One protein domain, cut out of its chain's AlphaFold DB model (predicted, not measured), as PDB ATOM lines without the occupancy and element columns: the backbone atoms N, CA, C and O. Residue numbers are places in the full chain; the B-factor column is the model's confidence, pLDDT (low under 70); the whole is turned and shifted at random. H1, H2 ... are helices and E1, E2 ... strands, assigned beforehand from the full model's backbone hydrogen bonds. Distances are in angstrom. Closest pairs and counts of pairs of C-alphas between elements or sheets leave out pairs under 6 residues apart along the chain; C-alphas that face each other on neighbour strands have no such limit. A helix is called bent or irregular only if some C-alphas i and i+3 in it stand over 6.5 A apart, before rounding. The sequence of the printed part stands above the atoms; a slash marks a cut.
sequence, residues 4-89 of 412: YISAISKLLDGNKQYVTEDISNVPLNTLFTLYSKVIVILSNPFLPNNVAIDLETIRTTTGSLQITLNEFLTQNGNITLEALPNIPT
ATOM      1  N   TYR A   4     113.890 129.947 104.252       89.50
ATOM      2  CA  TYR A   4     112.505 130.300 103.980       89.50
ATOM      3  C   TYR A   4     111.832 130.918 105.212       89.50
ATOM      4  O   TYR A   4     111.977 130.396 106.317       89.50
ATOM      5  N   ILE A   5     111.094 132.016 105.017       88.50
ATOM      6  CA  ILE A   5     110.241 132.617 106.053       88.50
ATOM      7  C   ILE A   5     108.769 132.457 105.678       88.50
ATOM      8  O   ILE A   5     107.984 131.911 106.450       88.50
ATOM      9  N   SER A   6     108.388 132.969 104.511       89.31
ATOM     10  CA  SER A   6     107.009 132.964 104.027       89.31
ATOM     11  C   SER A   6     106.973 133.152 102.514       89.31
ATOM     12  O   SER A   6     107.977 133.517 101.897       89.31
ATOM     13  N   ALA A   7     105.811 132.929 101.909       87.81
ATOM     14  CA  ALA A   7     105.569 133.244 100.515       87.81
ATOM     15  C   ALA A   7     104.254 133.991 100.343       87.81
ATOM     16  O   ALA A   7     103.309 133.811 101.108       87.81
ATOM     17  N   ILE A   8     104.227 134.825  99.314       87.88
ATOM     18  CA  ILE A   8     103.057 135.524  98.812       87.88
ATOM     19  C   ILE A   8     102.789 134.951  97.427       87.88
ATOM     20  O   ILE A   8     103.620 135.076  96.526       87.88
ATOM     21  N   SER A   9     101.645 134.310  97.249       85.56
ATOM     22  CA  SER A   9     101.311 133.598  96.019       85.56
ATOM     23  C   SER A   9      99.968 134.068  95.464       85.56
ATOM     24  O   SER A   9      99.083 134.502  96.203       85.56
ATOM     25  N   LYS A  10      99.809 133.990  94.143       83.62
ATOM     26  CA  LYS A  10      98.537 134.196  93.441       83.62
ATOM     27  C   LYS A  10      98.217 132.930  92.672       83.62
ATOM     28  O   LYS A  10      99.038 132.473  91.879       83.62
ATOM     29  N   LEU A  11      97.038 132.353  92.893       81.31
ATOM     30  CA  LEU A  11      96.600 131.175  92.141       81.31
ATOM     31  C   LEU A  11      96.540 131.478  90.636       81.31
ATOM     32  O   LEU A  11      96.361 132.625  90.217       81.31
ATOM     33  N   LEU A  12      96.715 130.445  89.814       76.00
ATOM     34  CA  LEU A  12      96.635 130.567  88.358       76.00
ATOM     35  C   LEU A  12      95.224 130.951  87.887       76.00
ATOM     36  O   LEU A  12      95.070 131.600  86.855       76.00
ATOM     37  N   ASP A  13      94.200 130.589  88.662       67.44
ATOM     38  CA  ASP A  13      92.833 131.060  88.456       67.44
ATOM     39  C   ASP A  13      92.790 132.578  88.704       67.44
ATOM     40  O   ASP A  13      92.741 133.042  89.847       67.44
ATOM     41  N   GLY A  14      92.898 133.351  87.616       58.16
ATOM     42  CA  GLY A  14      93.287 134.769  87.581       58.16
ATOM     43  C   GLY A  14      92.399 135.751  88.350       58.16
ATOM     44  O   GLY A  14      92.706 136.939  88.393       58.16
ATOM     45  N   ASN A  15      91.343 135.267  89.002       67.69
ATOM     46  CA  ASN A  15      90.385 136.066  89.762       67.69
ATOM     47  C   ASN A  15      90.691 136.095  91.267       67.69
ATOM     48  O   ASN A  15      89.928 136.695  92.026       67.69
ATOM     49  N   LYS A  16      91.758 135.424  91.721       78.00
ATOM     50  CA  LYS A  16      92.091 135.281  93.145       78.00
ATOM     51  C   LYS A  16      93.077 136.338  93.640       78.00
ATOM     52  O   LYS A  16      93.955 136.802  92.914       78.00
ATOM     53  N   GLN A  17      92.903 136.704  94.909       81.12
ATOM     54  CA  GLN A  17      93.807 137.583  95.646       81.12
ATOM     55  C   GLN A  17      95.154 136.904  95.894       81.12
ATOM     56  O   GLN A  17      95.247 135.676  95.908       81.12
ATOM     57  N   TYR A  18      96.175 137.723  96.140       82.62
ATOM     58  CA  TYR A  18      97.422 137.232  96.705       82.62
ATOM     59  C   TYR A  18      97.192 136.793  98.149       82.62
ATOM     60  O   TYR A  18      96.543 137.503  98.921       82.62
ATOM     61  N   VAL A  19      97.730 135.633  98.508       83.81
ATOM     62  CA  VAL A  19      97.610 135.059  99.848       83.81
ATOM     63  C   VAL A  19      99.004 134.776 100.384       83.81
ATOM     64  O   VAL A  19      99.897 134.363  99.645       83.81
ATOM     65  N   THR A  20      99.190 135.021 101.677       83.62
ATOM     66  CA  THR A  20     100.380 134.559 102.385       83.62
ATOM     67  C   THR A  20     100.156 133.121 102.821       83.62
ATOM     68  O   THR A  20      99.253 132.854 103.614       83.62
ATOM     69  N   GLU A  21     100.978 132.204 102.331       84.75
ATOM     70  CA  GLU A  21     100.882 130.787 102.675       84.75
ATOM     71  C   GLU A  21     102.265 130.144 102.808       84.75
ATOM     72  O   GLU A  21     103.285 130.712 102.406       84.75
ATOM     73  N   ASP A  22     102.304 128.962 103.422       86.00
ATOM     74  CA  ASP A  22     103.529 128.185 103.548       86.00
ATOM     75  C   ASP A  22     103.686 127.224 102.365       86.00
ATOM     76  O   ASP A  22     102.960 126.237 102.253       86.00
ATOM     77  N   ILE A  23     104.659 127.509 101.499       87.94
ATOM     78  CA  ILE A  23     104.995 126.682 100.335       87.94
ATOM     79  C   ILE A  23     106.290 125.880 100.515       87.94
ATOM     80  O   ILE A  23     106.781 125.270  99.564       87.94
ATOM     81  N   SER A  24     106.872 125.889 101.715       87.06
ATOM     82  CA  SER A  24     108.214 125.362 101.989       87.06
ATOM     83  C   SER A  24     108.420 123.902 101.557       87.06
ATOM     84  O   SER A  24     109.481 123.552 101.030       87.06
ATOM     85  N   ASN A  25     107.384 123.073 101.721       86.75
ATOM     86  CA  ASN A  25     107.381 121.642 101.396       86.75
ATOM     87  C   ASN A  25     106.655 121.311 100.082       86.75
ATOM     88  O   ASN A  25     106.416 120.139  99.787       86.75
ATOM     89  N   VAL A  26     106.275 122.319  99.295       87.19
ATOM     90  CA  VAL A  26     105.614 122.099  98.006       87.19
ATOM     91  C   VAL A  26     106.684 121.904  96.920       87.19
ATOM     92  O   VAL A  26     107.636 122.688  96.854       87.19
ATOM     93  N   PRO A  27     106.564 120.873  96.061       89.00
ATOM     94  CA  PRO A  27     107.452 120.694  94.915       89.00
ATOM     95  C   PRO A  27     107.403 121.887  93.948       89.00
ATOM     96  O   PRO A  27     106.321 122.397  93.642       89.00
ATOM     97  N   LEU A  28     108.560 122.309  93.427       86.44
ATOM     98  CA  LEU A  28     108.669 123.489  92.556       86.44
ATOM     99  C   LEU A  28     107.825 123.375  91.278       86.44
ATOM    100  O   LEU A  28     107.130 124.323  90.911       86.44
ATOM    101  N   ASN A  29     107.801 122.207  90.635       86.56
ATOM    102  CA  ASN A  29     106.942 121.956  89.473       86.56
ATOM    103  C   ASN A  29     105.444 122.180  89.771       86.56
ATOM    104  O   ASN A  29     104.709 122.726  88.944       86.56
ATOM    105  N   THR A  30     104.991 121.788  90.962       86.31
ATOM    106  CA  THR A  30     103.613 121.979  91.419       86.31
ATOM    107  C   THR A  30     103.330 123.458  91.664       86.31
ATOM    108  O   THR A  30     102.277 123.943  91.253       86.31
ATOM    109  N   LEU A  31     104.280 124.203  92.241       86.94
ATOM    110  CA  LEU A  31     104.139 125.648  92.448       86.94
ATOM    111  C   LEU A  31     103.912 126.395  91.131       86.94
ATOM    112  O   LEU A  31     102.947 127.144  91.009       86.94
ATOM    113  N   PHE A  32     104.720 126.114  90.112       86.56
ATOM    114  CA  PHE A  32     104.572 126.740  88.795       86.56
ATOM    115  C   PHE A  32     103.339 126.285  88.005       86.56
ATOM    116  O   PHE A  32     103.042 126.870  86.963       86.56
ATOM    117  N   THR A  33     102.655 125.232  88.456       85.50
ATOM    118  CA  THR A  33     101.401 124.753  87.857       85.50
ATOM    119  C   THR A  33     100.183 125.362  88.554       85.50
ATOM    120  O   THR A  33      99.186 125.663  87.902       85.50
ATOM    121  N   LEU A  34     100.249 125.541  89.877       84.62
ATOM    122  CA  LEU A  34      99.133 126.027  90.690       84.62
ATOM    123  C   LEU A  34      99.045 127.552  90.752       84.62
ATOM    124  O   LEU A  34      97.941 128.093  90.848       84.62
ATOM    125  N   TYR A  35     100.183 128.241  90.706       85.00
ATOM    126  CA  TYR A  35     100.262 129.680  90.920       85.00
ATOM    127  C   TYR A  35     100.642 130.414  89.637       85.00
ATOM    128  O   TYR A  35     101.465 129.950  88.852       85.00
ATOM    129  N   SER A  36     100.023 131.576  89.428       81.56
ATOM    130  CA  SER A  36     100.402 132.522  88.374       81.56
ATOM    131  C   SER A  36     101.633 133.339  88.760       81.56
ATOM    132  O   SER A  36     102.388 133.743  87.883       81.56
ATOM    133  N   LYS A  37     101.824 133.598  90.060       85.19
ATOM    134  CA  LYS A  37     102.981 134.318  90.593       85.19
ATOM    135  C   LYS A  37     103.266 133.888  92.024       85.19
ATOM    136  O   LYS A  37     102.333 133.713  92.809       85.19
ATOM    137  N   VAL A  38     104.545 133.748  92.366       87.62
ATOM    138  CA  VAL A  38     104.993 133.377  93.713       87.62
ATOM    139  C   VAL A  38     106.202 134.219  94.095       87.62
ATOM    140  O   VAL A  38     107.246 134.148  93.454       87.62
ATOM    141  N   ILE A  39     106.064 134.991  95.168       88.25
ATOM    142  CA  ILE A  39     107.133 135.790  95.755       88.25
ATOM    143  C   ILE A  39     107.502 135.167  97.093       88.25
ATOM    144  O   ILE A  39     106.665 135.050  97.985       88.25
ATOM    145  N   VAL A  40     108.761 134.781  97.249       89.81
ATOM    146  CA  VAL A  40     109.265 134.146  98.465       89.81
ATOM    147  C   VAL A  40     110.066 135.144  99.276       89.81
ATOM    148  O   VAL A  40     110.934 135.831  98.741       89.81
ATOM    149  N   ILE A  41     109.802 135.194 100.577       89.50
ATOM    150  CA  ILE A  41     110.548 135.993 101.542       89.50
ATOM    151  C   ILE A  41     111.553 135.076 102.236       89.50
ATOM    152  O   ILE A  41     111.187 134.096 102.892       89.50
ATOM    153  N   LEU A  42     112.833 135.403 102.080       88.94
ATOM    154  CA  LEU A  42     113.959 134.655 102.621       88.94
ATOM    155  C   LEU A  42     114.734 135.501 103.631       88.94
ATOM    156  O   LEU A  42     114.870 136.716 103.481       88.94
ATOM    157  N   SER A  43     115.312 134.841 104.629       88.69
ATOM    158  CA  SER A  43     116.365 135.416 105.468       88.69
ATOM    159  C   SER A  43     117.720 134.858 105.060       88.69
ATOM    160  O   SER A  43     117.830 133.735 104.567       88.69
ATOM    161  N   ASN A  44     118.776 135.639 105.256       84.50
ATOM    162  CA  ASN A  44     120.146 135.174 105.100       84.50
ATOM    163  C   ASN A  44     120.971 135.748 106.256       84.50
ATOM    164  O   ASN A  44     121.004 136.966 106.382       84.50
ATOM    165  N   PRO A  45     121.671 134.929 107.061       83.50
ATOM    166  CA  PRO A  45     122.475 135.424 108.184       83.50
ATOM    167  C   PRO A  45     123.550 136.453 107.799       83.50
ATOM    168  O   PRO A  45     124.033 137.187 108.654       83.50
ATOM    169  N   PHE A  46     123.944 136.492 106.522       81.25
ATOM    170  CA  PHE A  46     124.923 137.444 105.992       81.25
ATOM    171  C   PHE A  46     124.311 138.773 105.527       81.25
ATOM    172  O   PHE A  46     125.054 139.686 105.171       81.25
ATOM    173  N   LEU A  47     122.980 138.892 105.508       81.00
ATOM    174  CA  LEU A  47     122.262 140.112 105.155       81.00
ATOM    175  C   LEU A  47     121.540 140.657 106.396       81.00
ATOM    176  O   LEU A  47     120.947 139.886 107.146       81.00
ATOM    177  N   PRO A  48     121.550 141.982 106.621       79.12
ATOM    178  CA  PRO A  48     120.897 142.576 107.787       79.12
ATOM    179  C   PRO A  48     119.363 142.532 107.705       79.12
ATOM    180  O   PRO A  48     118.702 142.613 108.734       79.12
ATOM    181  N   ASN A  49     118.805 142.403 106.498       84.69
ATOM    182  CA  ASN A  49     117.369 142.413 106.237       84.69
ATOM    183  C   ASN A  49     116.952 141.180 105.429       84.69
ATOM    184  O   ASN A  49     117.750 140.607 104.682       84.69
ATOM    185  N   ASN A  50     115.675 140.818 105.547       88.12
ATOM    186  CA  ASN A  50     115.055 139.811 104.692       88.12
ATOM    187  C   ASN A  50     115.041 140.279 103.230       88.12
ATOM    188  O   ASN A  50     115.021 141.478 102.946       88.12
ATOM    189  N   VAL A  51     115.014 139.321 102.311       87.56
ATOM    190  CA  VAL A  51     114.953 139.565 100.868       87.56
ATOM    191  C   VAL A  51     113.717 138.898 100.283       87.56
ATOM    192  O   VAL A  51     113.333 137.816 100.720       87.56
ATOM    193  N   ALA A  52     113.095 139.538  99.297       88.31
ATOM    194  CA  ALA A  52     112.003 138.952  98.530       88.31
ATOM    195  C   ALA A  52     112.514 138.539  97.147       88.31
ATOM    196  O   ALA A  52     113.260 139.292  96.530       88.31
ATOM    197  N   ILE A  53     112.130 137.361  96.663       87.69
ATOM    198  CA  ILE A  53     112.523 136.834  95.350       87.69
ATOM    199  C   ILE A  53     111.265 136.403  94.610       87.69
ATOM    200  O   ILE A  53     110.442 135.671  95.159       87.69
ATOM    201  N   ASP A  54     111.127 136.843  93.363       87.31
ATOM    202  CA  ASP A  54     110.084 136.358  92.463       87.31
ATOM    203  C   ASP A  54     110.535 135.035  91.831       87.31
ATOM    204  O   ASP A  54     111.539 134.996  91.113       87.31
ATOM    205  N   LEU A  55     109.815 133.941  92.102       86.94
ATOM    206  CA  LEU A  55     110.174 132.619  91.582       86.94
ATOM    207  C   LEU A  55     110.052 132.523  90.058       86.94
ATOM    208  O   LEU A  55     110.684 131.644  89.469       86.94
ATOM    209  N   GLU A  56     109.308 133.416  89.397       83.62
ATOM    210  CA  GLU A  56     109.240 133.424  87.929       83.62
ATOM    211  C   GLU A  56     110.612 133.700  87.293       83.62
ATOM    212  O   GLU A  56     110.927 133.138  86.243       83.62
ATOM    213  N   THR A  57     111.486 134.461  87.966       84.19
ATOM    214  CA  THR A  57     112.855 134.747  87.483       84.19
ATOM    215  C   THR A  57     113.709 133.487  87.320       84.19
ATOM    216  O   THR A  57     114.611 133.444  86.487       84.19
ATOM    217  N   ILE A  58     113.401 132.434  88.081       83.06
ATOM    218  CA  ILE A  58     114.129 131.160  88.078       83.06
ATOM    219  C   ILE A  58     113.305 130.010  87.489       83.06
ATOM    220  O   ILE A  58     113.719 128.847  87.547       83.06
ATOM    221  N   ARG A  59     112.141 130.293  86.897       84.06
ATOM    222  CA  ARG A  59     111.237 129.256  86.381       84.06
ATOM    223  C   ARG A  59     111.856 128.425  85.265       84.06
ATOM    224  O   ARG A  59     111.654 127.216  85.217       84.06
ATOM    225  N   THR A  60     112.657 129.039  84.397       80.75
ATOM    226  CA  THR A  60     113.314 128.341  83.279       80.75
ATOM    227  C   THR A  60     114.320 127.291  83.739       80.75
ATOM    228  O   THR A  60     114.536 126.307  83.036       80.75
ATOM    229  N   THR A  61     114.938 127.481  84.906       78.19
ATOM    230  CA  THR A  61     115.954 126.568  85.451       78.19
ATOM    231  C   THR A  61     115.386 125.591  86.473       78.19
ATOM    232  O   THR A  61     115.944 124.510  86.652       78.19
ATOM    233  N   THR A  62     114.274 125.937  87.125       80.50
ATOM    234  CA  THR A  62     113.728 125.168  88.254       80.50
ATOM    235  C   THR A  62     112.347 124.562  88.006       80.50
ATOM    236  O   THR A  62     111.901 123.722  88.786       80.50
ATOM    237  N   GLY A  63     111.683 124.917  86.902       76.00
ATOM    238  CA  GLY A  63     110.285 124.572  86.637       76.00
ATOM    239  C   GLY A  63     109.967 123.082  86.503       76.00
ATOM    240  O   GLY A  63     108.838 122.672  86.759       76.00
ATOM    241  N   SER A  64     110.948 122.258  86.130       80.38
ATOM    242  CA  SER A  64     110.799 120.802  86.001       80.38
ATOM    243  C   SER A  64     111.278 120.025  87.229       80.38
ATOM    244  O   SER A  64     111.131 118.801  87.272       80.38
ATOM    245  N   LEU A  65     111.851 120.705  88.226       85.25
ATOM    246  CA  LEU A  65     112.390 120.044  89.404       85.25
ATOM    247  C   LEU A  65     111.251 119.565  90.310       85.25
ATOM    248  O   LEU A  65     110.346 120.318  90.663       85.25
ATOM    249  N   GLN A  66     111.327 118.299  90.718       85.75
ATOM    250  CA  GLN A  66     110.399 117.691  91.679       85.75
ATOM    251  C   GLN A  66     110.868 117.828  93.135       85.75
ATOM    252  O   GLN A  66     110.279 117.226  94.030       85.75
ATOM    253  N   ILE A  67     111.930 118.601  93.373       88.69
ATOM    254  CA  ILE A  67     112.411 118.914  94.720       88.69
ATOM    255  C   ILE A  67     111.554 120.018  95.343       88.69
ATOM    256  O   ILE A  67     110.956 120.846  94.641       88.69
ATOM    257  N   THR A  68     111.507 120.034  96.667       90.06
ATOM    258  CA  THR A  68     110.828 121.080  97.440       90.06
ATOM    259  C   THR A  68     111.607 122.397  97.409       90.06
ATOM    260  O   THR A  68     112.815 122.424  97.146       90.06
ATOM    261  N   LEU A  69     110.933 123.509  97.718       85.88
ATOM    262  CA  LEU A  69     111.583 124.821  97.808       85.88
ATOM    263  C   LEU A  69     112.737 124.823  98.830       85.88
ATOM    264  O   LEU A  69     113.811 125.345  98.539       85.88
ATOM    265  N   ASN A  70     112.558 124.197  99.996       87.69
ATOM    266  CA  ASN A  70     113.615 124.104 101.010       87.69
ATOM    267  C   ASN A  70     114.840 123.309 100.531       87.69
ATOM    268  O   ASN A  70     115.983 123.718 100.766       87.69
ATOM    269  N   GLU A  71     114.623 122.188  99.838       86.88
ATOM    270  CA  GLU A  71     115.713 121.404  99.248       86.88
ATOM    271  C   GLU A  71     116.451 122.210  98.181       86.88
ATOM    272  O   GLU A  71     117.682 122.222  98.169       86.88
ATOM    273  N   PHE A  72     115.722 122.950  97.344       87.12
ATOM    274  CA  PHE A  72     116.312 123.832  96.342       87.12
ATOM    275  C   PHE A  72     117.188 124.925  96.970       87.12
ATOM    276  O   PHE A  72     118.323 125.121  96.527       87.12
ATOM    277  N   LEU A  73     116.703 125.601  98.018       86.81
ATOM    278  CA  LEU A  73     117.462 126.634  98.736       86.81
ATOM    279  C   LEU A  73     118.716 126.067  99.416       86.81
ATOM    280  O   LEU A  73     119.752 126.732  99.458       86.81
ATOM    281  N   THR A  74     118.642 124.826  99.905       85.81
ATOM    282  CA  THR A  74     119.782 124.128 100.517       85.81
ATOM    283  C   THR A  74     120.821 123.738  99.464       85.81
ATOM    284  O   THR A  74     122.011 124.009  99.639       85.81
ATOM    285  N   GLN A  75     120.384 123.148  98.346       83.94
ATOM    286  CA  GLN A  75     121.259 122.719  97.247       83.94
ATOM    287  C   GLN A  75     121.934 123.904  96.544       83.94
ATOM    288  O   GLN A  75     123.090 123.800  96.136       83.94
ATOM    289  N   ASN A  76     121.248 125.046  96.450       79.75
ATOM    290  CA  ASN A  76     121.735 126.250  95.775       79.75
ATOM    291  C   ASN A  76     122.201 127.339  96.751       79.75
ATOM    292  O   ASN A  76     122.270 128.511  96.389       79.75
ATOM    293  N   GLY A  77     122.581 126.965  97.978       71.75
ATOM    294  CA  GLY A  77     122.966 127.908  99.035       71.75
ATOM    295  C   GLY A  77     124.168 128.817  98.723       71.75
ATOM    296  O   GLY A  77     124.370 129.797  99.443       71.75
ATOM    297  N   ASN A  78     124.932 128.514  97.664       73.31
ATOM    298  CA  ASN A  78     126.074 129.298  97.172       73.31
ATOM    299  C   ASN A  78     125.738 130.209  95.976       73.31
ATOM    300  O   ASN A  78     126.603 130.959  95.527       73.31
ATOM    301  N   ILE A  79     124.516 130.143  95.440       78.81
ATOM    302  CA  ILE A  79     124.083 130.960  94.304       78.81
ATOM    303  C   ILE A  79     123.393 132.218  94.835       78.81
ATOM    304  O   ILE A  79     122.555 132.165  95.736       78.81
ATOM    305  N   THR A  80     123.752 133.375  94.281       77.06
ATOM    306  CA  THR A  80     123.029 134.622  94.551       77.06
ATOM    307  C   THR A  80     121.751 134.644  93.719       77.06
ATOM    308  O   THR A  80     121.812 134.588  92.496       77.06
ATOM    309  N   LEU A  81     120.604 134.705  94.392       81.12
ATOM    310  CA  LEU A  81     119.301 134.901  93.761       81.12
ATOM    311  C   LEU A  81     119.040 136.402  93.593       81.12
ATOM    312  O   LEU A  81     119.428 137.196  94.454       81.12
ATOM    313  N   GLU A  82     118.401 136.786  92.490       82.75
ATOM    314  CA  GLU A  82     118.039 138.176  92.216       82.75
ATOM    315  C   GLU A  82     116.904 138.610  93.152       82.75
ATOM    316  O   GLU A  82     115.778 138.119  93.069       82.75
ATOM    317  N   ALA A  83     117.226 139.493  94.097       82.12
ATOM    318  CA  ALA A  83     116.260 140.010  95.054       82.12
ATOM    319  C   ALA A  83     115.471 141.183  94.458       82.12
ATOM    320  O   ALA A  83     116.028 142.058  93.793       82.12
ATOM    321  N   LEU A  84     114.180 141.237  94.770       82.50
ATOM    322  CA  LEU A  84     113.344 142.407  94.542       82.50
ATOM    323  C   LEU A  84     113.863 143.594  95.371       82.50
ATOM    324  O   LEU A  84     114.349 143.400  96.490       82.50
ATOM    325  N   PRO A  85     113.719 144.835  94.870       80.44
ATOM    326  CA  PRO A  85     114.223 146.025  95.556       80.44
ATOM    327  C   PRO A  85     113.554 146.259  96.916       80.44
ATOM    328  O   PRO A  85     114.178 146.823  97.809       80.44
ATOM    329  N   ASN A  86     112.302 145.817  97.081       82.12
ATOM    330  CA  ASN A  86     111.534 145.925  98.317       82.12
ATOM    331  C   ASN A  86     110.760 144.627  98.584       82.12
ATOM    332  O   ASN A  86     110.367 143.926  97.649       82.12
ATOM    333  N   ILE A  87     110.499 144.338  99.860       82.56
ATOM    334  CA  ILE A  87     109.586 143.262 100.257       82.56
ATOM    335  C   ILE A  87     108.150 143.752 100.022       82.56
ATOM    336  O   ILE A  87     107.766 144.763 100.613       82.56
ATOM    337  N   PRO A  88     107.349 143.068  99.189       78.50
ATOM    338  CA  PRO A  88     105.987 143.500  98.913       78.50
ATOM    339  C   PRO A  88     105.099 143.353 100.153       78.50
ATOM    340  O   PRO A  88     105.125 142.333 100.844       78.50
ATOM    341  N   THR A  89     104.281 144.373 100.414       77.38
ATOM    342  CA  THR A  89     103.257 144.359 101.464       77.38
ATOM    343  C   THR A  89     101.872 144.303 100.838       77.38
ATOM    344  O   THR A  89     101.532 145.160 100.026       77.38
TER     345      THR A  89
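Overview. This is residues 4 to 89 of the 412 residues of an uncharacterized protein of uncultured bacterium (UniProt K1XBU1). A strongly twisted sheet of four antiparallel strands, in the order E2 E1 E3 E4, has three short helices, H1, H2 and H3, gathered along one of its sides. The links of its two hairpins, E1 with E2 and E3 with E4, lie at opposite ends of the longest axis, and the closing stretch, residues 76 to 89, runs past E4 with no named element. The 86 printed residues run E1 E2 H1 E3 E4 H2 H3, a mixed class of helices and strands. The whole is compact, with a radius of gyration of the C-alphas of 12.4 A and spans of 38 by 29 by 20 A.

Arrangement. Inner strands E1, residues 4 to 11, and E3, residues 35 to 43, are antiparallel at 166 degrees, with N 8 and O 39 2.8 A apart, within hydrogen-bond range. Edge strand E2, residues 19 to 21, forms a hairpin with E1, N 19 to O 9 being 2.9 A. Edge strand E4, residues 51 to 54, forms a hairpin with E3, N 53 to O 40 being 2.8 A. H1, residues 28 to 34, only grazes the sheet with residues 31 to 34; E2, H1 and E3 make a split strand-helix-strand unit, two strands running the same way with E1 between them, its crossover right-handed. H2, residues 55 to 62, grazes the sheet with residues 55 to 56, and is irregular: C-alphas 57 and 60 are 7.7 A apart. H1 and H2 only just touch, with 3 pairs of C-alphas within 8 A, the closest those of Leu 28 and Thr 62 at 6.8 A. H3, residues 69 to 75, is close to H1 but not clearly touching; their closest C-alphas, of Leu 28 and Leu 69, are 6.2 A apart. Every O i to N i+4 pair is within hydrogen-bond range in H1 and H3, and 2 of 4 in H2.

Along the chain. E1 begins at C-alpha 4 (112.505, 130.300, 103.980) and is 19.8 A long; E3 is 22.4 A. H3 ends at C-alpha 75 (121.259, 122.719, 97.247).

Size, cuts and confidence. The farthest C-alphas, of Asn 15 and Phe 46, are 38.2 A apart. The printed part has no cut and no long link; pLDDT is under 70 at residues 13 to 15.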